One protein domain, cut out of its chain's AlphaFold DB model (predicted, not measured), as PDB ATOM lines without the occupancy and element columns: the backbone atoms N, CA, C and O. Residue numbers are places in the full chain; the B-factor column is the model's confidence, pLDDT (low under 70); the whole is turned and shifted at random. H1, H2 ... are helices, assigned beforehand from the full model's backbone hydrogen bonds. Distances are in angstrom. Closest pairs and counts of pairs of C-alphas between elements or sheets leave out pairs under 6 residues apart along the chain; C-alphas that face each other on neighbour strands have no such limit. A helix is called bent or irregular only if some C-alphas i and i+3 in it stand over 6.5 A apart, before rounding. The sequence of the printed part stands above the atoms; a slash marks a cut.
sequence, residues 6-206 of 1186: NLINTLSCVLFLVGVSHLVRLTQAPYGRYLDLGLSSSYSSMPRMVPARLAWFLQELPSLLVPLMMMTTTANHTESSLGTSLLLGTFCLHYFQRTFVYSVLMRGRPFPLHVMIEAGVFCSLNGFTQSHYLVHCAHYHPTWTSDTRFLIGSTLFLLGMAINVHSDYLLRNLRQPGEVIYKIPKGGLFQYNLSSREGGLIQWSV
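AT A GLANCE: This is residues 6 to 206 of the 1186 residues of a protein of Salmo salar (UniProt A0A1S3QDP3). The body is a set of long helices laid lengthwise: H4, H5 and H6 form a bundle, H3 and H4 follow each other along H6, and H8 runs beyond H5 in nearly the same direction, with H10 folded back on it. H1 packs on H6 near its first residues, while residues 19 to 26 stick out; the short helices H2 and H7 lie toward opposite ends of the length. The printed part has 201 residues with ten named helices, H1 to H10 in chain order, and no named strand; its class is all helix. It is compact, with a radius of gyration of the C-alphas of 18.6 A, and spans 54 by 40 by 31 A.

HOW THE PARTS SIT: H1, residues 6 to 25, touches H6, residues 113 to 137, with residues 8 to 12 alone; the C-alphas of Ile 8 and Thr 129 are closest at 6.0 A. They run opposite ways at a tilt of 38 degrees, only just steep. H2, residues 35 to 41, touches no helix. H3, residues 52 to 60, touches H6, closest at the C-alphas of Gln 59 and Gly 120, 3.9 A. H4, residues 62 to 74, touches H6 at a shallow tilt of 27 degrees, the same way, closest at the C-alphas of Ser 63 and Gly 127, 4.2 A. The hub is H5, residues 82 to 102, which touches five helices. H4, H5 and H6 are an up and down bundle, each running against the one before it; H4 and H5 form a helical hairpin, as do H5 and H6. H7, residues 142 to 146, touches H5, closest at the C-alphas of Gly 83 and Thr 145, 5.8 A; it is irregular, C-alphas 142 and 145 being 7.2 A apart. H8, residues 148 to 173, only just touches H5, with 3 pairs of C-alphas within 8 A, the closest those of His 94 and Met 161, 7.4 A. H9, residues 188 to 192, touches H8, closest at the C-alphas of Ser 167 and Gly 188, 7.1 A. H10, residues 196 to 204, touches H8 the opposite way at a shallow tilt of 22 degrees, closest at the C-alphas of Gly 160 and Gly 199, 4.1 A. Every O i to N i+4 pair is within hydrogen-bond range in H1, H2, H3, H6, H8 and H10; the counts are 8 of 9 in H4, 16 of 17 in H5, and 0 of 1 in H7 and H9, where O i to N i+3 gives 1 of 2 and 2 of 2.

IN THESE COORDINATES: H1 begins at C-alpha 6, (-38.360, -27.933, -4.092), and is 28.4 A long, as is H5. H6 measures 34.6 A. H8, the longest by residues, measures 37.4 A and ends at C-alpha 173, (5.396, -19.035, -12.167). H10 ends at C-alpha 204, (-17.188, -17.881, -0.602).

THE WHOLE: The C-alphas of Ser 44 and Thr 143 are the two farthest apart, 59.0 A. The printed part has no cut, and the one long link joins H8 to H9. Mean pLDDT of the printed part is 77.7; residues 26 to 29, 36 to 47, 75 to 80 and 191 to 206 are under 70.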
ATOM      1  N   ASN A   6     -38.559 -26.490  -4.250       87.88
ATOM      2  CA  ASN A   6     -38.360 -27.933  -4.092       87.88
ATOM      3  C   ASN A   6     -37.145 -28.455  -4.884       87.88
ATOM      4  O   ASN A   6     -36.409 -29.306  -4.380       87.88
ATOM      5  N   LEU A   7     -36.891 -27.928  -6.089       87.69
ATOM      6  CA  LEU A   7     -35.720 -28.298  -6.887       87.69
ATOM      7  C   LEU A   7     -34.438 -27.706  -6.289       87.69
ATOM      8  O   LEU A   7     -33.463 -28.433  -6.122       87.69
ATOM      9  N   ILE A   8     -34.448 -26.423  -5.921       85.56
ATOM     10  CA  ILE A   8     -33.286 -25.732  -5.334       85.56
ATOM     11  C   ILE A   8     -32.879 -26.364  -3.995       85.56
ATOM     12  O   ILE A   8     -31.691 -26.602  -3.763       85.56
ATOM     13  N   ASN A   9     -33.847 -26.723  -3.151       82.12
ATOM     14  CA  ASN A   9     -33.610 -27.450  -1.904       82.12
ATOM     15  C   ASN A   9     -33.066 -28.863  -2.167       82.12
ATOM     16  O   ASN A   9     -32.081 -29.261  -1.542       82.12
ATOM     17  N   THR A  10     -33.631 -29.599  -3.133       85.44
ATOM     18  CA  THR A  10     -33.144 -30.941  -3.508       85.44
ATOM     19  C   THR A  10     -31.707 -30.891  -4.034       85.44
ATOM     20  O   THR A  10     -30.864 -31.660  -3.577       85.44
ATOM     21  N   LEU A  11     -31.392 -29.952  -4.931       84.25
ATOM     22  CA  LEU A  11     -30.039 -29.751  -5.458       84.25
ATOM     23  C   LEU A  11     -29.057 -29.326  -4.359       84.25
ATOM     24  O   LEU A  11     -27.962 -29.880  -4.283       84.25
ATOM     25  N   SER A  12     -29.464 -28.427  -3.455       81.44
ATOM     26  CA  SER A  12     -28.659 -28.034  -2.286       81.44
ATOM     27  C   SER A  12     -28.332 -29.240  -1.394       81.44
ATOM     28  O   SER A  12     -27.179 -29.420  -0.997       81.44
ATOM     29  N   CYS A  13     -29.314 -30.112  -1.134       82.25
ATOM     30  CA  CYS A  13     -29.118 -31.346  -0.367       82.25
ATOM     31  C   CYS A  13     -28.204 -32.344  -1.092       82.25
ATOM     32  O   CYS A  13     -27.311 -32.914  -0.465       82.25
ATOM     33  N   VAL A  14     -28.385 -32.547  -2.401       82.00
ATOM     34  CA  VAL A  14     -27.541 -33.447  -3.210       82.00
ATOM     35  C   VAL A  14     -26.089 -32.972  -3.214       82.00
ATOM     36  O   VAL A  14     -25.194 -33.774  -2.940       82.00
ATOM     37  N   LEU A  15     -25.848 -31.678  -3.447       80.94
ATOM     38  CA  LEU A  15     -24.511 -31.089  -3.375       80.94
ATOM     39  C   LEU A  15     -23.908 -31.314  -1.979       80.94
ATOM     40  O   LEU A  15     -22.850 -31.935  -1.872       80.94
ATOM     41  N   PHE A  16     -24.606 -30.920  -0.908       81.56
ATOM     42  CA  PHE A  16     -24.148 -31.111   0.474       81.56
ATOM     43  C   PHE A  16     -23.778 -32.571   0.791       81.56
ATOM     44  O   PHE A  16     -22.693 -32.833   1.316       81.56
ATOM     45  N   LEU A  17     -24.629 -33.535   0.421       82.31
ATOM     46  CA  LEU A  17     -24.389 -34.965   0.648       82.31
ATOM     47  C   LEU A  17     -23.180 -35.491  -0.138       82.31
ATOM     48  O   LEU A  17     -22.390 -36.262   0.411       82.31
ATOM     49  N   VAL A  18     -22.970 -35.035  -1.379       79.12
ATOM     50  CA  VAL A  18     -21.736 -35.317  -2.135       79.12
ATOM     51  C   VAL A  18     -20.512 -34.795  -1.371       79.12
ATOM     52  O   VAL A  18     -19.521 -35.519  -1.242       79.12
ATOM     53  N   GLY A  19     -20.593 -33.601  -0.778       75.06
ATOM     54  CA  GLY A  19     -19.510 -32.987   0.005       75.06
ATOM     55  C   GLY A  19     -19.167 -33.759   1.274       75.06
ATOM     56  O   GLY A  19     -17.999 -34.084   1.505       75.06
ATOM     57  N   VAL A  20     -20.189 -34.134   2.050       77.88
ATOM     58  CA  VAL A  20     -20.036 -35.028   3.207       77.88
ATOM     59  C   VAL A  20     -19.430 -36.364   2.768       77.88
ATOM     60  O   VAL A  20     -18.510 -36.851   3.422       77.88
ATOM     61  N   SER A  21     -19.853 -36.930   1.631       74.12
ATOM     62  CA  SER A  21     -19.304 -38.199   1.135       74.12
ATOM     63  C   SER A  21     -17.813 -38.113   0.771       74.12
ATOM     64  O   SER A  21     -17.052 -39.017   1.118       74.12
ATOM     65  N   HIS A  22     -17.359 -37.016   0.151       72.06
ATOM     66  CA  HIS A  22     -15.936 -36.793  -0.133       72.06
ATOM     67  C   HIS A  22     -15.115 -36.593   1.145       72.06
ATOM     68  O   HIS A  22     -14.012 -37.135   1.253       72.06
ATOM     69  N   LEU A  23     -15.656 -35.862   2.124       72.94
ATOM     70  CA  LEU A  23     -15.009 -35.633   3.416       72.94
ATOM     71  C   LEU A  23     -14.865 -36.942   4.208       72.94
ATOM     72  O   LEU A  23     -13.769 -37.253   4.669       72.94
ATOM     73  N   VAL A  24     -15.932 -37.742   4.301       72.62
ATOM     74  CA  VAL A  24     -15.944 -39.040   5.003       72.62
ATOM     75  C   VAL A  24     -15.012 -40.060   4.346       72.62
ATOM     76  O   VAL A  24     -14.341 -40.814   5.049       72.62
ATOM     77  N   ARG A  25     -14.918 -40.080   3.010       70.38
ATOM     78  CA  ARG A  25     -14.015 -40.996   2.292       70.38
ATOM     79  C   ARG A  25     -12.532 -40.685   2.517       70.38
ATOM     80  O   ARG A  25     -11.711 -41.577   2.322       70.38
ATOM     81  N   LEU A  26     -12.172 -39.445   2.873       64.69
ATOM     82  CA  LEU A  26     -10.788 -38.943   3.011       64.69
ATOM     83  C   LEU A  26      -9.890 -39.138   1.761       64.69
ATOM     84  O   LEU A  26      -8.691 -38.853   1.795       64.69
ATOM     85  N   THR A  27     -10.459 -39.595   0.643       59.28
ATOM     86  CA  THR A  27      -9.763 -39.910  -0.606       59.28
ATOM     87  C   THR A  27      -9.359 -38.642  -1.343       59.28
ATOM     88  O   THR A  27     -10.210 -37.832  -1.713       59.28
ATOM     89  N   GLN A  28      -8.068 -38.502  -1.637       69.88
ATOM     90  CA  GLN A  28      -7.577 -37.458  -2.530       69.88
ATOM     91  C   GLN A  28      -8.050 -37.713  -3.963       69.88
ATOM     92  O   GLN A  28      -7.764 -38.761  -4.535       69.88
ATOM     93  N   ALA A  29      -8.766 -36.743  -4.535       67.56
ATOM     94  CA  ALA A  29      -9.232 -36.804  -5.916       67.56
ATOM     95  C   ALA A  29      -8.038 -37.003  -6.880       67.56
ATOM     96  O   ALA A  29      -7.008 -36.338  -6.702       67.56
ATOM     97  N   PRO A  30      -8.143 -37.888  -7.892       76.69
ATOM     98  CA  PRO A  30      -6.994 -38.446  -8.617       76.69
ATOM     99  C   PRO A  30      -6.440 -37.515  -9.713       76.69
ATOM    100  O   PRO A  30      -6.112 -37.945 -10.815       76.69
ATOM    101  N   TYR A  31      -6.312 -36.220  -9.421       77.31
ATOM    102  CA  TYR A  31      -5.754 -35.216 -10.325       77.31
ATOM    103  C   TYR A  31      -4.578 -34.466  -9.686       77.31
ATOM    104  O   TYR A  31      -4.301 -34.558  -8.485       77.31
ATOM    105  N   GLY A  32      -3.850 -33.696 -10.499       82.00
ATOM    106  CA  GLY A  32      -2.776 -32.832 -10.008       82.00
ATOM    107  C   GLY A  32      -1.681 -33.631  -9.299       82.00
ATOM    108  O   GLY A  32      -0.951 -34.378  -9.940       82.00
ATOM    109  N   ARG A  33      -1.523 -33.463  -7.979       75.50
ATOM    110  CA  ARG A  33      -0.495 -34.186  -7.203       75.50
ATOM    111  C   ARG A  33      -0.815 -35.678  -7.026       75.50
ATOM    112  O   ARG A  33       0.119 -36.449  -6.868       75.50
ATOM    113  N   TYR A  34      -2.084 -36.079  -7.090       76.00
ATOM    114  CA  TYR A  34      -2.536 -37.415  -6.666       76.00
ATOM    115  C   TYR A  34      -2.950 -38.339  -7.820       76.00
ATOM    116  O   TYR A  34      -3.439 -39.441  -7.590       76.00
ATOM    117  N   LEU A  35      -2.676 -37.918  -9.061       75.62
ATOM    118  CA  LEU A  35      -2.854 -38.718 -10.276       75.62
ATOM    119  C   LEU A  35      -2.192 -40.101 -10.168       75.62
ATOM    120  O   LEU A  35      -2.809 -41.113 -10.484       75.62
ATOM    121  N   ASP A  36      -0.959 -40.143  -9.666       69.50
ATOM    122  CA  ASP A  36      -0.135 -41.357  -9.614       69.50
ATOM    123  C   ASP A  36      -0.692 -42.399  -8.618       69.50
ATOM    124  O   ASP A  36      -0.552 -43.603  -8.818       69.50
ATOM    125  N   LEU A  37      -1.396 -41.935  -7.578       63.19
ATOM    126  CA  LEU A  37      -2.099 -42.784  -6.609       63.19
ATOM    127  C   LEU A  37      -3.422 -43.317  -7.177       63.19
ATOM    128  O   LEU A  37      -3.715 -44.499  -7.013       63.19
ATOM    129  N   GLY A  38      -4.181 -42.484  -7.899       57.66
ATOM    130  CA  GLY A  38      -5.403 -42.916  -8.588       57.66
ATOM    131  C   GLY A  38      -5.142 -43.951  -9.688       57.66
ATOM    132  O   GLY A  38      -5.895 -44.917  -9.825       57.66
ATOM    133  N   LEU A  39      -4.031 -43.796 -10.419       60.31
ATOM    134  CA  LEU A  39      -3.546 -44.781 -11.390       60.31
ATOM    135  C   LEU A  39      -3.230 -46.128 -10.721       60.31
ATOM    136  O   LEU A  39      -3.625 -47.170 -11.235       60.31
ATOM    137  N   SER A  40      -2.591 -46.113  -9.548       54.56
ATOM    138  CA  SER A  40      -2.245 -47.335  -8.810       54.56
ATOM    139  C   SER A  40      -3.459 -48.104  -8.265       54.56
ATOM    140  O   SER A  40      -3.340 -49.306  -8.030       54.56
ATOM    141  N   SER A  41      -4.605 -47.449  -8.044       55.47
ATOM    142  CA  SER A  41      -5.834 -48.101  -7.553       55.47
ATOM    143  C   SER A  41      -6.741 -48.677  -8.650       55.47
ATOM    144  O   SER A  41      -7.634 -49.462  -8.340       55.47
ATOM    145  N   SER A  42      -6.538 -48.312  -9.922       54.09
ATOM    146  CA  SER A  42      -7.414 -48.702 -11.039       54.09
ATOM    147  C   SER A  42      -6.760 -49.761 -11.935       54.09
ATOM    148  O   SER A  42      -6.278 -49.473 -13.027       54.09
ATOM    149  N   TYR A  43      -6.773 -51.016 -11.480       44.62
ATOM    150  CA  TYR A  43      -6.068 -52.147 -12.111       44.62
ATOM    151  C   TYR A  43      -6.592 -52.571 -13.508       44.62
ATOM    152  O   TYR A  43      -6.044 -53.489 -14.108       44.62
ATOM    153  N   SER A  44      -7.651 -51.943 -14.042       41.38
ATOM    154  CA  SER A  44      -8.380 -52.447 -15.223       41.38
ATOM    155  C   SER A  44      -8.349 -51.562 -16.478       41.38
ATOM    156  O   SER A  44      -8.747 -52.038 -17.541       41.38
ATOM    157  N   SER A  45      -7.934 -50.295 -16.400       53.19
ATOM    158  CA  SER A  45      -7.823 -49.426 -17.584       53.19
ATOM    159  C   SER A  45      -6.962 -48.194 -17.314       53.19
ATOM    160  O   SER A  45      -7.063 -47.563 -16.261       53.19
ATOM    161  N   MET A  46      -6.133 -47.814 -18.293       56.16
ATOM    162  CA  MET A  46      -5.472 -46.509 -18.280       56.16
ATOM    163  C   MET A  46      -6.553 -45.429 -18.485       56.16
ATOM    164  O   MET A  46      -7.241 -45.459 -19.511       56.16
ATOM    165  N   PRO A  47      -6.754 -44.489 -17.544       68.31
ATOM    166  CA  PRO A  47      -7.789 -43.473 -17.678       68.31
ATOM    167  C   PRO A  47      -7.468 -42.555 -18.860       68.31
ATOM    168  O   PRO A  47      -6.325 -42.134 -19.038       68.31
ATOM    169  N   ARG A  48      -8.483 -42.210 -19.664       84.25
ATOM    170  CA  ARG A  48      -8.318 -41.235 -20.754       84.25
ATOM    171  C   ARG A  48      -7.865 -39.896 -20.167       84.25
ATOM    172  O   ARG A  48      -8.512 -39.374 -19.259       84.25
ATOM    173  N   MET A  49      -6.775 -39.349 -20.699       88.12
ATOM    174  CA  MET A  49      -6.172 -38.098 -20.238       88.12
ATOM    175  C   MET A  49      -6.445 -36.967 -21.233       88.12
ATOM    176  O   MET A  49      -6.374 -37.167 -22.444       88.12
ATOM    177  N   VAL A  50      -6.722 -35.772 -20.717       90.62
ATOM    178  CA  VAL A  50      -7.041 -34.556 -21.480       90.62
ATOM    179  C   VAL A  50      -5.966 -33.489 -21.205       90.62
ATOM    180  O   VAL A  50      -5.468 -33.410 -20.074       90.62
ATOM    181  N   PRO A  51      -5.582 -32.642 -22.182       91.31
ATOM    182  CA  PRO A  51      -4.706 -31.498 -21.930       91.31
ATOM    183  C   PRO A  51      -5.264 -30.596 -20.820       91.31
ATOM    184  O   PRO A  51      -6.412 -30.164 -20.880       91.31
ATOM    185  N   ALA A  52      -4.444 -30.281 -19.811       88.81
ATOM    186  CA  ALA A  52      -4.909 -29.648 -18.571       88.81
ATOM    187  C   ALA A  52      -5.691 -28.341 -18.793       88.81
ATOM    188  O   ALA A  52      -6.707 -28.121 -18.143       88.81
ATOM    189  N   ARG A  53      -5.253 -27.503 -19.742       91.44
ATOM    190  CA  ARG A  53      -5.925 -26.237 -20.082       91.44
ATOM    191  C   ARG A  53      -7.348 -26.456 -20.594       91.44
ATOM    192  O   ARG A  53      -8.253 -25.751 -20.170       91.44
ATOM    193  N   LEU A  54      -7.536 -27.451 -21.465       93.06
ATOM    194  CA  LEU A  54      -8.840 -27.810 -22.020       93.06
ATOM    195  C   LEU A  54      -9.749 -28.405 -20.938       93.06
ATOM    196  O   LEU A  54     -10.920 -28.055 -20.880       93.06
ATOM    197  N   ALA A  55      -9.204 -29.244 -20.052       90.88
ATOM    198  CA  ALA A  55      -9.973 -29.835 -18.961       90.88
ATOM    199  C   ALA A  55     -10.492 -28.786 -17.965       90.88
ATOM    200  O   ALA A  55     -11.687 -28.749 -17.687       90.88
ATOM    201  N   TRP A  56      -9.621 -27.890 -17.483       90.00
ATOM    202  CA  TRP A  56     -10.042 -26.810 -16.583       90.00
ATOM    203  C   TRP A  56     -10.980 -25.811 -17.271       90.00
ATOM    204  O   TRP A  56     -11.945 -25.379 -16.650       90.00
ATOM    205  N   PHE A  57     -10.775 -25.518 -18.560       95.56
ATOM    206  CA  PHE A  57     -11.694 -24.677 -19.328       95.56
ATOM    207  C   PHE A  57     -13.092 -25.309 -19.422       95.56
ATOM    208  O   PHE A  57     -14.065 -24.695 -19.000       95.56
ATOM    209  N   LEU A  58     -13.198 -26.548 -19.918       94.75
ATOM    210  CA  LEU A  58     -14.487 -27.212 -20.139       94.75
ATOM    211  C   LEU A  58     -15.252 -27.513 -18.844       94.75
ATOM    212  O   LEU A  58     -16.479 -27.470 -18.860       94.75
ATOM    213  N   GLN A  59     -14.563 -27.813 -17.738       92.44
ATOM    214  CA  GLN A  59     -15.237 -28.137 -16.475       92.44
ATOM    215  C   GLN A  59     -15.715 -26.892 -15.704       92.44
ATOM    216  O   GLN A  59     -16.710 -26.976 -14.995       92.44
ATOM    217  N   GLU A  60     -15.036 -25.743 -15.826       90.94
ATOM    218  CA  GLU A  60     -15.417 -24.494 -15.132       90.94
ATOM    219  C   GLU A  60     -16.457 -23.680 -15.935       90.94
ATOM    220  O   GLU A  60     -17.308 -23.010 -15.345       90.94
ATOM    221  N   LEU A  61     -16.442 -23.782 -17.273       94.94
ATOM    222  CA  LEU A  61     -17.295 -23.022 -18.200       94.94
ATOM    223  C   LEU A  61     -18.816 -23.063 -17.901       94.94
ATOM    224  O   LEU A  61     -19.450 -22.011 -18.038       94.94
ATOM    225  N   PRO A  62     -19.442 -24.183 -17.473       93.62
ATOM    226  CA  PRO A  62     -20.877 -24.208 -17.168       93.62
ATOM    227  C   PRO A  62     -21.284 -23.249 -16.040       93.62
ATOM    228  O   PRO A  62     -22.327 -22.604 -16.140       93.62
ATOM    229  N   SER A  63     -20.427 -23.072 -15.026       89.31
ATOM    230  CA  SER A  63     -20.641 -22.113 -13.930       89.31
ATOM    231  C   SER A  63     -20.580 -20.650 -14.380       89.31
ATOM    232  O   SER A  63     -20.914 -19.765 -13.602       89.31
ATOM    233  N   LEU A  64     -20.155 -20.371 -15.615       92.69
ATOM    234  CA  LEU A  64     -20.205 -19.036 -16.209       92.69
ATOM    235  C   LEU A  64     -21.363 -18.900 -17.202       92.69
ATOM    236  O   LEU A  64     -22.103 -17.920 -17.152       92.69
ATOM    237  N   LEU A  65     -21.536 -19.880 -18.093       93.94
ATOM    238  CA  LEU A  65     -22.563 -19.810 -19.134       93.94
ATOM    239  C   LEU A  65     -23.983 -19.884 -18.567       93.94
ATOM    240  O   LEU A  65     -24.828 -19.113 -19.011       93.94
ATOM    241  N   VAL A  66     -24.252 -20.751 -17.584       91.62
ATOM    242  CA  VAL A  66     -25.612 -20.900 -17.037       91.62
ATOM    243  C   VAL A  66     -26.090 -19.609 -16.344       91.62
ATOM    244  O   VAL A  66     -27.170 -19.136 -16.703       91.62
ATOM    245  N   PRO A  67     -25.301 -18.952 -15.466       86.81
ATOM    246  CA  PRO A  67     -25.658 -17.634 -14.936       86.81
ATOM    247  C   PRO A  67     -25.851 -16.550 -15.998       86.81
ATOM    248  O   PRO A  67     -26.828 -15.809 -15.920       86.81
ATOM    249  N   LEU A  68     -24.971 -16.458 -17.003       89.88
ATOM    250  CA  LEU A  68     -25.089 -15.445 -18.062       89.88
ATOM    251  C   LEU A  68     -26.328 -15.666 -18.943       89.88
ATOM    252  O   LEU A  68     -27.004 -14.700 -19.305       89.88
ATOM    253  N   MET A  69     -26.669 -16.923 -19.239       89.12
ATOM    254  CA  MET A  69     -27.918 -17.272 -19.919       89.12
ATOM    255  C   MET A  69     -29.119 -16.867 -19.061       89.12
ATOM    256  O   MET A  69     -29.947 -16.096 -19.532       89.12
ATOM    257  N   MET A  70     -29.182 -17.270 -17.787       84.31
ATOM    258  CA  MET A  70     -30.309 -16.905 -16.914       84.31
ATOM    259  C   MET A  70     -30.457 -15.388 -16.720       84.31
ATOM    260  O   MET A  70     -31.582 -14.889 -16.665       84.31
ATOM    261  N   MET A  71     -29.347 -14.645 -16.657       80.06
ATOM    262  CA  MET A  71     -29.347 -13.182 -16.572       80.06
ATOM    263  C   MET A  71     -29.946 -12.548 -17.837       80.06
ATOM    264  O   MET A  71     -30.837 -11.706 -17.744       80.06
ATOM    265  N   THR A  72     -29.508 -12.994 -19.020       82.81
ATOM    266  CA  THR A  72     -29.961 -12.451 -20.314       82.81
ATOM    267  C   THR A  72     -31.381 -12.881 -20.694       82.81
ATOM    268  O   THR A  72     -32.111 -12.077 -21.268       82.81
ATOM    269  N   THR A  73     -31.829 -14.087 -20.326       81.12
ATOM    270  CA  THR A  73     -33.210 -14.543 -20.587       81.12
ATOM    271  C   THR A  73     -34.243 -13.993 -19.601       81.12
ATOM    272  O   THR A  73     -35.433 -14.028 -19.908       81.12
ATOM    273  N   THR A  74     -33.832 -13.514 -18.420       70.69
ATOM    274  CA  THR A  74     -34.773 -13.056 -17.372       70.69
ATOM    275  C   THR A  74     -34.867 -11.537 -17.238       70.69
ATOM    276  O   THR A  74     -35.879 -11.052 -16.734       70.69
ATOM    277  N   ALA A  75     -33.885 -10.771 -17.729       56.88
ATOM    278  CA  ALA A  75     -33.845  -9.306 -17.607       56.88
ATOM    279  C   ALA A  75     -35.147  -8.579 -18.022       56.88
ATOM    280  O   ALA A  75     -35.448  -7.514 -17.494       56.88
ATOM    281  N   ASN A  76     -35.949  -9.175 -18.911       51.31
ATOM    282  CA  ASN A  76     -37.210  -8.613 -19.409       51.31
ATOM    283  C   ASN A  76     -38.450  -8.911 -18.531       51.31
ATOM    284  O   ASN A  76     -39.551  -8.498 -18.892       51.31
ATOM    285  N   HIS A  77     -38.325  -9.668 -17.431       50.50
ATOM    286  CA  HIS A  77     -39.479 -10.241 -16.708       50.50
ATOM    287  C   HIS A  77     -39.484 -10.066 -15.182       50.50
ATOM    288  O   HIS A  77     -40.439 -10.490 -14.532       50.50
ATOM    289  N   THR A  78     -38.456  -9.454 -14.601       53.16
ATOM    290  CA  THR A  78     -38.376  -9.139 -13.165       53.16
ATOM    291  C   THR A  78     -37.539  -7.885 -12.978       53.16
ATOM    292  O   THR A  78     -36.457  -7.810 -13.560       53.16
ATOM    293  N   GLU A  79     -37.965  -6.952 -12.123       55.88
ATOM    294  CA  GLU A  79     -37.093  -5.854 -11.692       55.88
ATOM    295  C   GLU A  79     -35.930  -6.421 -10.866       55.88
ATOM    296  O   GLU A  79     -36.049  -6.694  -9.670       55.88
ATOM    297  N   SER A  80     -34.794  -6.663 -11.526       60.56
ATOM    298  CA  SER A  80     -33.610  -7.220 -10.882       60.56
ATOM    299  C   SER A  80     -33.050  -6.205  -9.892       60.56
ATOM    300  O   SER A  80     -32.447  -5.207 -10.297       60.56
ATOM    301  N   SER A  81     -33.237  -6.464  -8.596       71.44
ATOM    302  CA  SER A  81     -32.676  -5.617  -7.543       71.44
ATOM    303  C   SER A  81     -31.169  -5.425  -7.761       71.44
ATOM    304  O   SER A  81     -30.463  -6.353  -8.166       71.44
ATOM    305  N   LEU A  82     -30.650  -4.229  -7.474       81.25
ATOM    306  CA  LEU A  82     -29.238  -3.910  -7.716       81.25
ATOM    307  C   LEU A  82     -28.299  -4.865  -6.942       81.25
ATOM    308  O   LEU A  82     -27.245  -5.242  -7.448       81.25
ATOM    309  N   GLY A  83     -28.738  -5.356  -5.775       77.81
ATOM    310  CA  GLY A  83     -28.070  -6.420  -5.019       77.81
ATOM    311  C   GLY A  83     -27.992  -7.760  -5.765       77.81
ATOM    312  O   GLY A  83     -26.914  -8.352  -5.818       77.81
ATOM    313  N   THR A  84     -29.085  -8.207  -6.401       81.06
ATOM    314  CA  THR A  84     -29.105  -9.418  -7.249       81.06
ATOM    315  C   THR A  84     -28.053  -9.332  -8.353       81.06
ATOM    316  O   THR A  84     -27.246 -10.247  -8.519       81.06
ATOM    317  N   SER A  85     -28.031  -8.217  -9.087       83.25
ATOM    318  CA  SER A  85     -27.127  -8.029 -10.227       83.25
ATOM    319  C   SER A  85     -25.657  -7.927  -9.807       83.25
ATOM    320  O   SER A  85     -24.792  -8.436 -10.519       83.25
ATOM    321  N   LEU A  86     -25.358  -7.351  -8.635       84.62
ATOM    322  CA  LEU A  86     -23.997  -7.339  -8.088       84.62
ATOM    323  C   LEU A  86     -23.541  -8.725  -7.600       84.62
ATOM    324  O   LEU A  86     -22.410  -9.107  -7.890       84.62
ATOM    325  N   LEU A  87     -24.399  -9.505  -6.927       82.75
ATOM    326  CA  LEU A  87     -24.069 -10.874  -6.494       82.75
ATOM    327  C   LEU A  87     -23.881 -11.842  -7.670       82.75
ATOM    328  O   LEU A  87     -22.949 -12.647  -7.683       82.75
ATOM    329  N   LEU A  88     -24.742 -11.761  -8.687       83.88
ATOM    330  CA  LEU A  88     -24.574 -12.561  -9.899       83.88
ATOM    331  C   LEU A  88     -23.334 -12.094 -10.685       83.88
ATOM    332  O   LEU A  88     -22.594 -12.912 -11.227       83.88
ATOM    333  N   GLY A  89     -23.050 -10.787 -10.666       85.69
ATOM    334  CA  GLY A  89     -21.840 -10.188 -11.223       85.69
ATOM    335  C   GLY A  89     -20.547 -10.684 -10.567       85.69
ATOM    336  O   GLY A  89     -19.608 -11.024 -11.285       85.69
ATOM    337  N   THR A  90     -20.480 -10.797  -9.235       84.19
ATOM    338  CA  THR A  90     -19.299 -11.353  -8.544       84.19
ATOM    339  C   THR A  90     -19.123 -12.845  -8.831       84.19
ATOM    340  O   THR A  90     -17.998 -13.280  -9.099       84.19
ATOM    341  N   PHE A  91     -20.211 -13.621  -8.885       84.88
ATOM    342  CA  PHE A  91     -20.178 -15.031  -9.296       84.88
ATOM    343  C   PHE A  91     -19.619 -15.196 -10.722       84.88
ATOM    344  O   PHE A  91     -18.660 -15.945 -10.941       84.88
ATOM    345  N   CYS A  92     -20.143 -14.427 -11.681       89.94
ATOM    346  CA  CYS A  92     -19.652 -14.399 -13.058       89.94
ATOM    347  C   CYS A  92     -18.195 -13.916 -13.153       89.94
ATOM    348  O   CYS A  92     -17.416 -14.492 -13.905       89.94
ATOM    349  N   LEU A  93     -17.781 -12.914 -12.368       89.25
ATOM    350  CA  LEU A  93     -16.398 -12.418 -12.342       89.25
ATOM    351  C   LEU A  93     -15.408 -13.489 -11.851       89.25
ATOM    352  O   LEU A  93     -14.327 -13.640 -12.430       89.25
ATOM    353  N   HIS A  94     -15.783 -14.265 -10.825       86.25
ATOM    354  CA  HIS A  94     -15.005 -15.424 -10.382       86.25
ATOM    355  C   HIS A  94     -14.864 -16.440 -11.519       86.25
ATOM    356  O   HIS A  94     -13.747 -16.753 -11.938       86.25
ATOM    357  N   TYR A  95     -15.981 -16.926 -12.067       88.06
ATOM    358  CA  TYR A  95     -15.937 -17.992 -13.068       88.06
ATOM    359  C   TYR A  95     -15.391 -17.549 -14.433       88.06
ATOM    360  O   TYR A  95     -14.790 -18.370 -15.128       88.06
ATOM    361  N   PHE A  96     -15.460 -16.262 -14.784       93.75
ATOM    362  CA  PHE A  96     -14.736 -15.685 -15.921       93.75
ATOM    363  C   PHE A  96     -13.221 -15.801 -15.730       93.75
ATOM    364  O   PHE A  96     -12.520 -16.301 -16.612       93.75
ATOM    365  N   GLN A  97     -12.706 -15.421 -14.556       91.19
ATOM    366  CA  GLN A  97     -11.285 -15.571 -14.250       91.19
ATOM    367  C   GLN A  97     -10.869 -17.048 -14.226       91.19
ATOM    368  O   GLN A  97      -9.840 -17.385 -14.816       91.19
ATOM    369  N   ARG A  98     -11.656 -17.942 -13.612       89.19
ATOM    370  CA  ARG A  98     -11.358 -19.387 -13.564       89.19
ATOM    371  C   ARG A  98     -11.319 -20.006 -14.967       89.19
ATOM    372  O   ARG A  98     -10.356 -20.687 -15.331       89.19
ATOM    373  N   THR A  99     -12.325 -19.709 -15.781       91.19
ATOM    374  CA  THR A  99     -12.482 -20.278 -17.123       91.19
ATOM    375  C   THR A  99     -11.476 -19.680 -18.106       91.19
ATOM    376  O   THR A  99     -10.643 -20.404 -18.649       91.19
ATOM    377  N   PHE A 100     -11.480 -18.361 -18.311       94.81
ATOM    378  CA  PHE A 100     -10.699 -17.727 -19.380       94.81
ATOM    379  C   PHE A 100      -9.269 -17.342 -18.979       94.81
ATOM    380  O   PHE A 100      -8.382 -17.374 -19.828       94.81
ATOM    381  N   VAL A 101      -8.998 -17.016 -17.709       92.81
ATOM    382  CA  VAL A 101      -7.663 -16.538 -17.286       92.81
ATOM    383  C   VAL A 101      -6.828 -17.651 -16.650       92.81
ATOM    384  O   VAL A 101      -5.679 -17.864 -17.036       92.81
ATOM    385  N   TYR A 102      -7.372 -18.383 -15.676       89.88
ATOM    386  CA  TYR A 102      -6.648 -19.444 -14.974       89.88
ATOM    387  C   TYR A 102      -6.387 -20.650 -15.881       89.88
ATOM    388  O   TYR A 102      -5.234 -21.066 -16.014       89.88
ATOM    389  N   SER A 103      -7.428 -21.173 -16.538       90.62
ATOM    390  CA  SER A 103      -7.329 -22.401 -17.342       90.62
ATOM    391  C   SER A 103      -6.428 -22.238 -18.568       90.62
ATOM    392  O   SER A 103      -5.581 -23.092 -18.829       90.62
ATOM    393  N   VAL A 104      -6.524 -21.108 -19.279       90.62
ATOM    394  CA  VAL A 104      -5.669 -20.804 -20.443       90.62
ATOM    395  C   VAL A 104      -4.199 -20.644 -20.034       90.62
ATOM    396  O   VAL A 104      -3.304 -21.176 -20.695       90.62
ATOM    397  N   LEU A 105      -3.931 -19.980 -18.906       89.50
ATOM    398  CA  LEU A 105      -2.574 -19.774 -18.383       89.50
ATOM    399  C   LEU A 105      -2.051 -20.956 -17.541       89.50
ATOM    400  O   LEU A 105      -0.979 -20.854 -16.936       89.50
ATOM    401  N   MET A 106      -2.778 -22.076 -17.469       84.19
ATOM    402  CA  MET A 106      -2.422 -23.180 -16.578       84.19
ATOM    403  C   MET A 106      -1.163 -23.928 -17.050       84.19
ATOM    404  O   MET A 106      -0.976 -24.217 -18.239       84.19
ATOM    405  N   ARG A 107      -0.304 -24.279 -16.083       83.88
ATOM    406  CA  ARG A 107       0.913 -25.098 -16.245       83.88
ATOM    407  C   ARG A 107       0.786 -26.366 -15.388       83.88
ATOM    408  O   ARG A 107       1.408 -26.504 -14.331       83.88
ATOM    409  N   GLY A 108      -0.124 -27.249 -15.799       78.69
ATOM    410  CA  GLY A 108      -0.442 -28.516 -15.135       78.69
ATOM    411  C   GLY A 108      -0.131 -29.733 -16.008       78.69
ATOM    412  O   GLY A 108      -0.141 -29.637 -17.233       78.69
ATOM    413  N   ARG A 109       0.113 -30.888 -15.370       82.56
ATOM    414  CA  ARG A 109       0.150 -32.189 -16.061       82.56
ATOM    415  C   ARG A 109      -1.248 -32.600 -16.560       82.56
ATOM    416  O   ARG A 109      -2.224 -32.083 -16.011       82.56
ATOM    417  N   PRO A 110      -1.355 -33.493 -17.569       85.25
ATOM    418  CA  PRO A 110      -2.632 -33.956 -18.113       85.25
ATOM    419  C   PRO A 110      -3.639 -34.380 -17.038       85.25
ATOM    420  O   PRO A 110      -3.264 -34.852 -15.960       85.25
ATOM    421  N   PHE A 111      -4.921 -34.207 -17.343       85.62
ATOM    422  CA  PHE A 111      -6.026 -34.318 -16.393       85.62
ATOM    423  C   PHE A 111      -6.941 -35.507 -16.749       85.62
ATOM    424  O   PHE A 111      -7.193 -35.705 -17.940       85.62
ATOM    425  N   PRO A 112      -7.444 -36.311 -15.791       88.12
ATOM    426  CA  PRO A 112      -8.313 -37.443 -16.112       88.12
ATOM    427  C   PRO A 112      -9.684 -36.999 -16.632       88.12
ATOM    428  O   PRO A 112     -10.337 -36.143 -16.033       88.12
ATOM    429  N   LEU A 113     -10.161 -37.642 -17.698       88.69
ATOM    430  CA  LEU A 113     -11.450 -37.334 -18.325       88.69
ATOM    431  C   LEU A 113     -12.647 -37.534 -17.375       88.69
ATOM    432  O   LEU A 113     -13.586 -36.749 -17.432       88.69
ATOM    433  N   HIS A 114     -12.619 -38.541 -16.491       85.75
ATOM    434  CA  HIS A 114     -13.727 -38.785 -15.554       85.75
ATOM    435  C   HIS A 114     -13.884 -37.631 -14.551       85.75
ATOM    436  O   HIS A 114     -14.964 -37.061 -14.459       85.75
ATOM    437  N   VAL A 115     -12.785 -37.188 -13.923       85.56
ATOM    438  CA  VAL A 115     -12.782 -36.023 -13.016       85.56
ATOM    439  C   VAL A 115     -13.251 -34.753 -13.735       85.56
ATOM    440  O   VAL A 115     -13.943 -33.936 -13.139       85.56
ATOM    441  N   MET A 116     -12.908 -34.583 -15.018       90.69
ATOM    442  CA  MET A 116     -13.355 -33.437 -15.823       90.69
ATOM    443  C   MET A 116     -14.876 -33.445 -16.039       90.69
ATOM    444  O   MET A 116     -15.515 -32.399 -15.962       90.69
ATOM    445  N   ILE A 117     -15.461 -34.621 -16.290       89.88
ATOM    446  CA  ILE A 117     -16.912 -34.794 -16.454       89.88
ATOM    447  C   ILE A 117     -17.626 -34.588 -15.111       89.88
ATOM    448  O   ILE A 117     -18.590 -33.831 -15.051       89.88
ATOM    449  N   GLU A 118     -17.124 -35.188 -14.028       85.44
ATOM    450  CA  GLU A 118     -17.643 -35.003 -12.663       85.44
ATOM    451  C   GLU A 118     -17.638 -33.519 -12.250       85.44
ATOM    452  O   GLU A 118     -18.652 -32.999 -11.780       85.44
ATOM    453  N   ALA A 119     -16.529 -32.812 -12.492       85.88
ATOM    454  CA  ALA A 119     -16.407 -31.381 -12.221       85.88
ATOM    455  C   ALA A 119     -17.320 -30.530 -13.124       85.88
ATOM    456  O   ALA A 119     -17.937 -29.587 -12.635       85.88
ATOM    457  N   GLY A 120     -17.474 -30.881 -14.406       89.25
ATOM    458  CA  GLY A 120     -18.390 -30.199 -15.328       89.25
ATOM    459  C   GLY A 120     -19.864 -30.357 -14.942       89.25
ATOM    460  O   GLY A 120     -20.625 -29.390 -15.011       89.25
ATOM    461  N   VAL A 121     -20.267 -31.539 -14.464       89.00
ATOM    462  CA  VAL A 121     -21.609 -31.771 -13.899       89.00
ATOM    463  C   VAL A 121     -21.797 -30.965 -12.612       89.00
ATOM    464  O   VAL A 121     -22.797 -30.259 -12.487       89.00
ATOM    465  N   PHE A 122     -20.825 -30.987 -11.691       86.81
ATOM    466  CA  PHE A 122     -20.863 -30.165 -10.473       86.81
ATOM    467  C   PHE A 122     -21.008 -28.668 -10.790       86.81
ATOM    468  O   PHE A 122     -21.879 -28.009 -10.226       86.81
ATOM    469  N   CYS A 123     -20.213 -28.134 -11.720       89.06
ATOM    470  CA  CYS A 123     -20.286 -26.734 -12.135       89.06
ATOM    471  C   CYS A 123     -21.609 -26.395 -12.839       89.06
ATOM    472  O   CYS A 123     -22.161 -25.322 -12.608       89.06
ATOM    473  N   SER A 124     -22.179 -27.318 -13.617       90.44
ATOM    474  CA  SER A 124     -23.507 -27.134 -14.221       90.44
ATOM    475  C   SER A 124     -24.604 -27.019 -13.155       90.44
ATOM    476  O   SER A 124     -25.413 -26.091 -13.194       90.44
ATOM    477  N   LEU A 125     -24.605 -27.924 -12.168       86.75
ATOM    478  CA  LEU A 125     -25.588 -27.934 -11.080       86.75
ATOM    479  C   LEU A 125     -25.402 -26.754 -10.116       86.75
ATOM    480  O   LEU A 125     -26.389 -26.133  -9.725       86.75
ATOM    481  N   ASN A 126     -24.161 -26.413  -9.755       84.38
ATOM    482  CA  ASN A 126     -23.861 -25.256  -8.909       84.38
ATOM    483  C   ASN A 126     -24.227 -23.948  -9.623       84.38
ATOM    484  O   ASN A 126     -24.969 -23.148  -9.061       84.38
ATOM    485  N   GLY A 127     -23.781 -23.761 -10.870       86.38
ATOM    486  CA  GLY A 127     -24.110 -22.592 -11.687       86.38
ATOM    487  C   GLY A 127     -25.616 -22.355 -11.763       86.38
ATOM    488  O   GLY A 127     -26.068 -21.276 -11.391       86.38
ATOM    489  N   PHE A 128     -26.386 -23.389 -12.128       89.62
ATOM    490  CA  PHE A 128     -27.851 -23.337 -12.147       89.62
ATOM    491  C   PHE A 128     -28.457 -23.011 -10.776       89.62
ATOM    492  O   PHE A 128     -29.294 -22.119 -10.679       89.62
ATOM    493  N   THR A 129     -28.043 -23.708  -9.712       85.38
ATOM    494  CA  THR A 129     -28.634 -23.531  -8.372       85.38
ATOM    495  C   THR A 129     -28.419 -22.106  -7.859       85.38
ATOM    496  O   THR A 129     -29.357 -21.491  -7.354       85.38
ATOM    497  N   GLN A 130     -27.214 -21.553  -8.038       84.00
ATOM    498  CA  GLN A 130     -26.882 -20.195  -7.601       84.00
ATOM    499  C   GLN A 130     -27.610 -19.138  -8.444       84.00
ATOM    500  O   GLN A 130     -28.238 -18.241  -7.879       84.00
ATOM    501  N   SER A 131     -27.593 -19.243  -9.780       86.81
ATOM    502  CA  SER A 131     -28.263 -18.250 -10.633       86.81
ATOM    503  C   SER A 131     -29.781 -18.302 -10.508       86.81
ATOM    504  O   SER A 131     -30.408 -17.256 -10.377       86.81
ATOM    505  N   HIS A 132     -30.387 -19.491 -10.475       86.75
ATOM    506  CA  HIS A 132     -31.833 -19.629 -10.302       86.75
ATOM    507  C   HIS A 132     -32.292 -19.130  -8.927       86.75
ATOM    508  O   HIS A 132     -33.334 -18.478  -8.835       86.75
ATOM    509  N   TYR A 133     -31.531 -19.394  -7.858       84.94
ATOM    510  CA  TYR A 133     -31.858 -18.849  -6.544       84.94
ATOM    511  C   TYR A 133     -31.784 -17.315  -6.549       84.94
ATOM    512  O   TYR A 133     -32.771 -16.665  -6.212       84.94
ATOM    513  N   LEU A 134     -30.672 -16.730  -7.009       83.50
ATOM    514  CA  LEU A 134     -30.483 -15.273  -7.035       83.50
ATOM    515  C   LEU A 134     -31.502 -14.535  -7.922       83.50
ATOM    516  O   LEU A 134     -31.910 -13.430  -7.574       83.50
ATOM    517  N   VAL A 135     -31.900 -15.123  -9.054       84.88
ATOM    518  CA  VAL A 135     -32.733 -14.465 -10.081       84.88
ATOM    519  C   VAL A 135     -34.241 -14.699  -9.892       84.88
ATOM    520  O   VAL A 135     -35.031 -13.861 -10.320       84.88
ATOM    521  N   HIS A 136     -34.672 -15.805  -9.271       82.50
ATOM    522  CA  HIS A 136     -36.106 -16.130  -9.134       82.50
ATOM    523  C   HIS A 136     -36.609 -16.283  -7.692       82.50
ATOM    524  O   HIS A 136     -37.819 -16.244  -7.484       82.50
ATOM    525  N   CYS A 137     -35.725 -16.485  -6.710       81.88
ATOM    526  CA  CYS A 137     -36.111 -16.841  -5.338       81.88
ATOM    527  C   CYS A 137     -35.649 -15.802  -4.301       81.88
ATOM    528  O   CYS A 137     -36.386 -15.467  -3.373       81.88
ATOM    529  N   ALA A 138     -34.445 -15.251  -4.461       80.50
ATOM    530  CA  ALA A 138     -33.882 -14.257  -3.560       80.50
ATOM    531  C   ALA A 138     -34.515 -12.874  -3.779       80.50
ATOM    532  O   ALA A 138     -34.495 -12.332  -4.882       80.50
ATOM    533  N   HIS A 139     -35.041 -12.286  -2.705       79.81
ATOM    534  CA  HIS A 139     -35.661 -10.962  -2.712       79.81
ATOM    535  C   HIS A 139     -34.840 -10.017  -1.824       79.81
ATOM    536  O   HIS A 139     -34.806 -10.181  -0.603       79.81
ATOM    537  N   TYR A 140     -34.172  -9.030  -2.428       77.75
ATOM    538  CA  TYR A 140     -33.364  -8.037  -1.714       77.75
ATOM    539  C   TYR A 140     -34.055  -6.670  -1.718       77.75
ATOM    540  O   TYR A 140     -34.506  -6.188  -2.754       77.75
ATOM    541  N   HIS A 141     -34.109  -6.025  -0.552       78.12
ATOM    542  CA  HIS A 141     -34.631  -4.665  -0.416       78.12
ATOM    543  C   HIS A 141     -33.720  -3.655  -1.153       78.12
ATOM    544  O   HIS A 141     -32.503  -3.842  -1.122       78.12
ATOM    545  N   PRO A 142     -34.230  -2.555  -1.746       80.12
ATOM    546  CA  PRO A 142     -33.396  -1.597  -2.488       80.12
ATOM    547  C   PRO A 142     -32.211  -1.015  -1.699       80.12
ATOM    548  O   PRO A 142     -31.166  -0.734  -2.273       80.12
ATOM    549  N   THR A 143     -32.333  -0.885  -0.373       85.00
ATOM    550  CA  THR A 143     -31.247  -0.404   0.507       85.00
ATOM    551  C   THR A 143     -30.245  -1.485   0.934       85.00
ATOM    552  O   THR A 143     -29.295  -1.179   1.653       85.00
ATOM    553  N   TRP A 144     -30.414  -2.745   0.514       83.44
ATOM    554  CA  TRP A 144     -29.573  -3.872   0.943       83.44
ATOM    555  C   TRP A 144     -28.103  -3.731   0.505       83.44
ATOM    556  O   TRP A 144     -27.213  -4.246   1.170       83.44
ATOM    557  N   THR A 145     -27.810  -2.961  -0.545       80.62
ATOM    558  CA  THR A 145     -26.425  -2.643  -0.942       80.62
ATOM    559  C   THR A 145     -25.734  -1.616  -0.037       80.62
ATOM    560  O   THR A 145     -24.519  -1.459  -0.117       80.62
ATOM    561  N   SER A 146     -26.479  -0.955   0.852       85.81
ATOM    562  CA  SER A 146     -25.938  -0.133   1.947       85.81
ATOM    563  C   SER A 146     -25.868  -0.902   3.274       85.81
ATOM    564  O   SER A 146     -25.423  -0.356   4.281       85.81
ATOM    565  N   ASP A 147     -26.316  -2.161   3.304       81.75
ATOM    566  CA  ASP A 147     -26.255  -3.016   4.486       81.75
ATOM    567  C   ASP A 147     -24.801  -3.413   4.777       81.75
ATOM    568  O   ASP A 147     -24.081  -3.911   3.905       81.75
ATOM    569  N   THR A 148     -24.381  -3.273   6.036       82.69
ATOM    570  CA  THR A 148     -23.079  -3.730   6.547       82.69
ATOM    571  C   THR A 148     -22.753  -5.164   6.114       82.69
ATOM    572  O   THR A 148     -21.596  -5.485   5.845       82.69
ATOM    573  N   ARG A 149     -23.766  -6.029   5.995       79.50
ATOM    574  CA  ARG A 149     -23.629  -7.428   5.569       79.50
ATOM    575  C   ARG A 149     -23.218  -7.554   4.095       79.50
ATOM    576  O   ARG A 149     -22.387  -8.404   3.784       79.50
ATOM    577  N   PHE A 150     -23.738  -6.705   3.202       80.31
ATOM    578  CA  PHE A 150     -23.302  -6.650   1.800       80.31
ATOM    579  C   PHE A 150     -21.918  -6.005   1.656       80.31
ATOM    580  O   PHE A 150     -21.091  -6.495   0.887       80.31
ATOM    581  N   LEU A 151     -21.640  -4.943   2.420       82.75
ATOM    582  CA  LEU A 151     -20.353  -4.241   2.386       82.75
ATOM    583  C   LEU A 151     -19.200  -5.141   2.864       82.75
ATOM    584  O   LEU A 151     -18.185  -5.269   2.174       82.75
ATOM    585  N   ILE A 152     -19.376  -5.835   3.996       80.25
ATOM    586  CA  ILE A 152     -18.410  -6.828   4.494       80.25
ATOM    587  C   ILE A 152     -18.291  -8.002   3.513       80.25
ATOM    588  O   ILE A 152     -17.173  -8.400   3.191       80.25
ATOM    589  N   GLY A 153     -19.410  -8.518   2.991       77.00
ATOM    590  CA  GLY A 153     -19.404  -9.622   2.027       77.00
ATOM    591  C   GLY A 153     -18.640  -9.309   0.744       77.00
ATOM    592  O   GLY A 153     -17.738 -10.050   0.363       77.00
ATOM    593  N   SER A 154     -18.915  -8.157   0.135       79.19
ATOM    594  CA  SER A 154     -18.214  -7.687  -1.065       79.19
ATOM    595  C   SER A 154     -16.724  -7.461  -0.806       79.19
ATOM    596  O   SER A 154     -15.889  -7.840  -1.627       79.19
ATOM    597  N   THR A 155     -16.368  -6.907   0.358       80.94
ATOM    598  CA  THR A 155     -14.965  -6.694   0.751       80.94
ATOM    599  C   THR A 155     -14.219  -8.023   0.906       80.94
ATOM    600  O   THR A 155     -13.111  -8.172   0.389       80.94
ATOM    601  N   LEU A 156     -14.828  -9.014   1.565       77.25
ATOM    602  CA  LEU A 156     -14.244 -10.347   1.742       77.25
ATOM    603  C   LEU A 156     -14.182 -11.134   0.427       77.25
ATOM    604  O   LEU A 156     -13.162 -11.771   0.163       77.25
ATOM    605  N   PHE A 157     -15.197 -11.028  -0.437       82.25
ATOM    606  CA  PHE A 157     -15.159 -11.598  -1.784       82.25
ATOM    607  C   PHE A 157     -13.983 -11.036  -2.593       82.25
ATOM    608  O   PHE A 157     -13.202 -11.806  -3.156       82.25
ATOM    609  N   LEU A 158     -13.819  -9.708  -2.632       85.00
ATOM    610  CA  LEU A 158     -12.749  -9.048  -3.388       85.00
ATOM    611  C   LEU A 158     -11.359  -9.366  -2.818       85.00
ATOM    612  O   LEU A 158     -10.442  -9.667  -3.585       85.00
ATOM    613  N   LEU A 159     -11.206  -9.370  -1.490       82.69
ATOM    614  CA  LEU A 159      -9.958  -9.746  -0.824       82.69
ATOM    615  C   LEU A 159      -9.605 -11.221  -1.079       82.69
ATOM    616  O   LEU A 159      -8.486 -11.525  -1.492       82.69
ATOM    617  N   GLY A 160     -10.566 -12.130  -0.895       79.12
ATOM    618  CA  GLY A 160     -10.408 -13.555  -1.179       79.12
ATOM    619  C   GLY A 160     -10.054 -13.814  -2.644       79.12
ATOM    620  O   GLY A 160      -9.131 -14.579  -2.926       79.12
ATOM    621  N   MET A 161     -10.699 -13.100  -3.573       82.19
ATOM    622  CA  MET A 161     -10.397 -13.153  -5.004       82.19
ATOM    623  C   MET A 161      -8.975 -12.675  -5.315       82.19
ATOM    624  O   MET A 161      -8.235 -13.369  -6.014       82.19
ATOM    625  N   ALA A 162      -8.558 -11.527  -4.776       85.44
ATOM    626  CA  ALA A 162      -7.209 -10.996  -4.974       85.44
ATOM    627  C   ALA A 162      -6.135 -11.968  -4.451       85.44
ATOM    628  O   ALA A 162      -5.162 -12.253  -5.156       85.44
ATOM    629  N   ILE A 163      -6.350 -12.541  -3.261       81.44
ATOM    630  CA  ILE A 163      -5.493 -13.581  -2.672       81.44
ATOM    631  C   ILE A 163      -5.426 -14.810  -3.586       81.44
ATOM    632  O   ILE A 163      -4.335 -15.278  -3.908       81.44
ATOM    633  N   ASN A 164      -6.577 -15.312  -4.039       83.31
ATOM    634  CA  ASN A 164      -6.689 -16.498  -4.886       83.31
ATOM    635  C   ASN A 164      -5.927 -16.311  -6.216       83.31
ATOM    636  O   ASN A 164      -5.023 -17.088  -6.537       83.31
ATOM    637  N   VAL A 165      -6.188 -15.209  -6.932       86.12
ATOM    638  CA  VAL A 165      -5.529 -14.864  -8.207       86.12
ATOM    639  C   VAL A 165      -4.017 -14.664  -8.041       86.12
ATOM    640  O   VAL A 165      -3.243 -15.152  -8.874       86.12
ATOM    641  N   HIS A 166      -3.580 -13.987  -6.973       86.94
ATOM    642  CA  HIS A 166      -2.161 -13.780  -6.670       86.94
ATOM    643  C   HIS A 166      -1.449 -15.101  -6.336       86.94
ATOM    644  O   HIS A 166      -0.377 -15.391  -6.874       86.94
ATOM    645  N   SER A 167      -2.059 -15.950  -5.508       81.25
ATOM    646  CA  SER A 167      -1.514 -17.266  -5.173       81.25
ATOM    647  C   SER A 167      -1.436 -18.187  -6.397       81.25
ATOM    648  O   SER A 167      -0.414 -18.848  -6.592       81.25
ATOM    649  N   ASP A 168      -2.444 -18.186  -7.273       85.31
ATOM    650  CA  ASP A 168      -2.402 -18.933  -8.536       85.31
ATOM    651  C   ASP A 168      -1.376 -18.353  -9.529       85.31
ATOM    652  O   ASP A 168      -0.794 -19.097 -10.322       85.31
ATOM    653  N   TYR A 169      -1.113 -17.042  -9.517       88.50
ATOM    654  CA  TYR A 169      -0.011 -16.429 -10.278       88.50
ATOM    655  C   TYR A 169       1.358 -16.934  -9.795       88.50
ATOM    656  O   TYR A 169       2.149 -17.417 -10.609       88.50
ATOM    657  N   LEU A 170       1.600 -16.933  -8.479       87.06
ATOM    658  CA  LEU A 170       2.818 -17.503  -7.891       87.06
ATOM    659  C   LEU A 170       2.980 -18.989  -8.259       87.06
ATOM    660  O   LEU A 170       4.035 -19.380  -8.757       87.06
ATOM    661  N   LEU A 171       1.935 -19.810  -8.093       86.19
ATOM    662  CA  LEU A 171       1.980 -21.244  -8.409       86.19
ATOM    663  C   LEU A 171       2.258 -21.533  -9.894       86.19
ATOM    664  O   LEU A 171       3.000 -22.469 -10.197       86.19
ATOM    665  N   ARG A 172       1.708 -20.733 -10.820       85.75
ATOM    666  CA  ARG A 172       2.002 -20.848 -12.262       85.75
ATOM    667  C   ARG A 172       3.460 -20.500 -12.576       85.75
ATOM    668  O   ARG A 172       4.076 -21.185 -13.390       85.75
ATOM    669  N   ASN A 173       4.029 -19.497 -11.910       87.75
ATOM    670  CA  ASN A 173       5.396 -19.035 -12.167       87.75
ATOM    671  C   ASN A 173       6.496 -19.909 -11.543       87.75
ATOM    672  O   ASN A 173       7.651 -19.797 -11.945       87.75
ATOM    673  N   LEU A 174       6.159 -20.848 -10.649       86.19
ATOM    674  CA  LEU A 174       7.093 -21.899 -10.214       86.19
ATOM    675  C   LEU A 174       7.500 -22.857 -11.348       86.19
ATOM    676  O   LEU A 174       8.514 -23.546 -11.224       86.19
ATOM    677  N   ARG A 175       6.712 -22.935 -12.427       83.56
ATOM    678  CA  ARG A 175       6.914 -23.856 -13.551       83.56
ATOM    679  C   ARG A 175       7.208 -23.112 -14.839       83.56
ATOM    680  O   ARG A 175       6.460 -22.206 -15.207       83.56
ATOM    681  N   GLN A 176       8.216 -23.555 -15.577       81.75
ATOM    682  CA  GLN A 176       8.345 -23.204 -16.991       81.75
ATOM    683  C   GLN A 176       7.206 -23.857 -17.813       81.75
ATOM    684  O   GLN A 176       6.580 -24.820 -17.355       81.75
ATOM    685  N   PRO A 177       6.861 -23.346 -19.009       77.44
ATOM    686  CA  PRO A 177       5.914 -24.018 -19.899       77.44
ATOM    687  C   PRO A 177       6.359 -25.462 -20.192       77.44
ATOM    688  O   PRO A 177       7.506 -25.694 -20.547       77.44
ATOM    689  N   GLY A 178       5.460 -26.434 -20.007       74.12
ATOM    690  CA  GLY A 178       5.767 -27.868 -20.141       74.12
ATOM    691  C   GLY A 178       6.359 -28.535 -18.889       74.12
ATOM    692  O   GLY A 178       6.339 -29.760 -18.793       74.12
ATOM    693  N   GLU A 179       6.818 -27.775 -17.889       80.69
ATOM    694  CA  GLU A 179       7.423 -28.340 -16.679       80.69
ATOM    695  C   GLU A 179       6.374 -28.986 -15.752       80.69
ATOM    696  O   GLU A 179       5.452 -28.330 -15.263       80.69
ATOM    697  N   VAL A 180       6.535 -30.281 -15.457       76.06
ATOM    698  CA  VAL A 180       5.617 -31.057 -14.593       76.06
ATOM    699  C   VAL A 180       6.043 -31.062 -13.111       76.06
ATOM    700  O   VAL A 180       5.235 -31.353 -12.222       76.06
ATOM    701  N   ILE A 181       7.293 -30.689 -12.825       78.81
ATOM    702  CA  ILE A 181       7.934 -30.745 -11.500       78.81
ATOM    703  C   ILE A 181       7.156 -29.917 -10.455       78.81
ATOM    704  O   ILE A 181       6.468 -28.943 -10.772       78.81
ATOM    705  N   TYR A 182       7.223 -30.322  -9.186       78.06
ATOM    706  CA  TYR A 182       6.662 -29.583  -8.051       78.06
ATOM    707  C   TYR A 182       7.783 -28.887  -7.278       78.06
ATOM    708  O   TYR A 182       8.644 -29.556  -6.715       78.06
ATOM    709  N   LYS A 183       7.738 -27.554  -7.198       79.94
ATOM    710  CA  LYS A 183       8.647 -26.740  -6.374       79.94
ATOM    711  C   LYS A 183       7.898 -26.196  -5.154       79.94
ATOM    712  O   LYS A 183       6.680 -26.023  -5.200       79.94
ATOM    713  N   ILE A 184       8.613 -25.932  -4.062       81.31
ATOM    714  CA  ILE A 184       8.031 -25.332  -2.850       81.31
ATOM    715  C   ILE A 184       7.746 -23.843  -3.129       81.31
ATOM    716  O   ILE A 184       8.712 -23.126  -3.422       81.31
ATOM    717  N   PRO A 185       6.494 -23.351  -3.005       78.81
ATOM    718  CA  PRO A 185       6.189 -21.933  -3.186       78.81
ATOM    719  C   PRO A 185       7.005 -21.035  -2.239       78.81
ATOM    720  O   PRO A 185       7.363 -21.424  -1.125       78.81
ATOM    721  N   LYS A 186       7.308 -19.822  -2.707       78.94
ATOM    722  CA  LYS A 186       7.879 -18.713  -1.930       78.94
ATOM    723  C   LYS A 186       7.139 -17.427  -2.312       78.94
ATOM    724  O   LYS A 186       6.751 -17.275  -3.467       78.94
ATOM    725  N   GLY A 187       7.010 -16.509  -1.357       75.50
ATOM    726  CA  GLY A 187       6.349 -15.214  -1.548       75.50
ATOM    727  C   GLY A 187       4.837 -15.252  -1.314       75.50
ATOM    728  O   GLY A 187       4.220 -16.319  -1.299       75.50
ATOM    729  N   GLY A 188       4.261 -14.067  -1.100       80.25
ATOM    730  CA  GLY A 188       2.856 -13.901  -0.738       80.25
ATOM    731  C   GLY A 188       2.470 -14.666   0.534       80.25
ATOM    732  O   GLY A 188       3.308 -15.003   1.374       80.25
ATOM    733  N   LEU A 189       1.182 -14.984   0.645       75.19
ATOM    734  CA  LEU A 189       0.600 -15.638   1.820       75.19
ATOM    735  C   LEU A 189       1.162 -17.045   2.111       75.19
ATOM    736  O   LEU A 189       1.153 -17.465   3.267       75.19
ATOM    737  N   PHE A 190       1.783 -17.710   1.124       71.75
ATOM    738  CA  PHE A 190       2.448 -19.009   1.307       71.75
ATOM    739  C   PHE A 190       3.571 -18.991   2.362       71.75
ATOM    740  O   PHE A 190       3.966 -20.056   2.833       71.75
ATOM    741  N   GLN A 191       4.087 -17.818   2.751       69.00
ATOM    742  CA  GLN A 191       5.034 -17.683   3.866       69.00
ATOM    743  C   GLN A 191       4.401 -17.982   5.240       69.00
ATOM    744  O   GLN A 191       5.099 -18.414   6.152       69.00
ATOM    745  N   TYR A 192       3.085 -17.807   5.377       62.00
ATOM    746  CA  TYR A 192       2.331 -17.973   6.626       62.00
ATOM    747  C   TYR A 192       1.576 -19.316   6.688       62.00
ATOM    748  O   TYR A 192       0.668 -19.481   7.494       62.00
ATOM    749  N   ASN A 193       1.915 -20.259   5.799       51.50
ATOM    750  CA  ASN A 193       1.120 -21.435   5.398       51.50
ATOM    751  C   ASN A 193      -0.226 -21.127   4.708       51.50
ATOM    752  O   ASN A 193      -0.801 -22.034   4.108       51.50
ATOM    753  N   LEU A 194      -0.680 -19.870   4.724       40.53
ATOM    754  CA  LEU A 194      -1.948 -19.437   4.147       40.53
ATOM    755  C   LEU A 194      -1.914 -19.557   2.610       40.53
ATOM    756  O   LEU A 194      -1.057 -18.980   1.936       40.53
ATOM    757  N   SER A 195      -2.814 -20.349   2.028       40.84
ATOM    758  CA  SER A 195      -2.723 -20.794   0.622       40.84
ATOM    759  C   SER A 195      -3.885 -20.303  -0.263       40.84
ATOM    760  O   SER A 195      -4.864 -19.757   0.243       40.84
ATOM    761  N   SER A 196      -3.834 -20.516  -1.594       37.56
ATOM    762  CA  SER A 196      -4.937 -20.122  -2.512       37.56
ATOM    763  C   SER A 196      -6.298 -20.691  -2.095       37.56
ATOM    764  O   SER A 196      -7.331 -20.057  -2.293       37.56
ATOM    765  N   ARG A 197      -6.288 -21.857  -1.439       45.81
ATOM    766  CA  ARG A 197      -7.444 -22.481  -0.788       45.81
ATOM    767  C   ARG A 197      -8.151 -21.561   0.197       45.81
ATOM    768  O   ARG A 197      -9.374 -21.564   0.239       45.81
ATOM    769  N   GLU A 198      -7.404 -20.822   1.003       36.69
ATOM    770  CA  GLU A 198      -7.967 -19.969   2.050       36.69
ATOM    771  C   GLU A 198      -8.454 -18.644   1.476       36.69
ATOM    772  O   GLU A 198      -9.505 -18.172   1.893       36.69
ATOM    773  N   GLY A 199      -7.801 -18.128   0.427       32.25
ATOM    774  CA  GLY A 199      -8.391 -17.092  -0.428       32.25
ATOM    775  C   GLY A 199      -9.749 -17.524  -0.988       32.25
ATOM    776  O   GLY A 199     -10.717 -16.781  -0.874       32.25
ATOM    777  N   GLY A 200      -9.855 -18.758  -1.495       30.73
ATOM    778  CA  GLY A 200     -11.123 -19.346  -1.943       30.73
ATOM    779  C   GLY A 200     -12.163 -19.532  -0.826       30.73
ATOM    780  O   GLY A 200     -13.336 -19.245  -1.036       30.73
ATOM    781  N   LEU A 201     -11.757 -19.964   0.373       40.88
ATOM    782  CA  LEU A 201     -12.661 -20.089   1.527       40.88
ATOM    783  C   LEU A 201     -13.174 -18.723   2.009       40.88
ATOM    784  O   LEU A 201     -14.355 -18.600   2.319       40.88
ATOM    785  N   ILE A 202     -12.316 -17.698   2.037       36.59
ATOM    786  CA  ILE A 202     -12.693 -16.308   2.348       36.59
ATOM    787  C   ILE A 202     -13.604 -15.737   1.252       36.59
ATOM    788  O   ILE A 202     -14.566 -15.040   1.558       36.59
ATOM    789  N   GLN A 203     -13.342 -16.069  -0.014       32.34
ATOM    790  CA  GLN A 203     -14.126 -15.594  -1.152       32.34
ATOM    791  C   GLN A 203     -15.587 -16.072  -1.117       32.34
ATOM    792  O   GLN A 203     -16.475 -15.313  -1.497       32.34
ATOM    793  N   TRP A 204     -15.840 -17.302  -0.659       41.84
ATOM    794  CA  TRP A 204     -17.188 -17.881  -0.602       41.84
ATOM    795  C   TRP A 204     -17.893 -17.734   0.756       41.84
ATOM    796  O   TRP A 204     -19.087 -18.009   0.849       41.84
ATOM    797  N   SER A 205     -17.206 -17.308   1.822       33.38
ATOM    798  CA  SER A 205     -17.773 -17.351   3.181       33.38
ATOM    799  C   SER A 205     -18.848 -16.300   3.475       33.38
ATOM    800  O   SER A 205     -19.635 -16.507   4.399       33.38
ATOM    801  N   VAL A 206     -18.910 -15.190   2.726       34.66
ATOM    802  CA  VAL A 206     -19.858 -14.091   2.992       34.66
ATOM    803  C   VAL A 206     -20.498 -13.557   1.705       34.66
ATOM    804  O   VAL A 206     -20.105 -12.540   1.143       34.66
TER     805      VAL A 206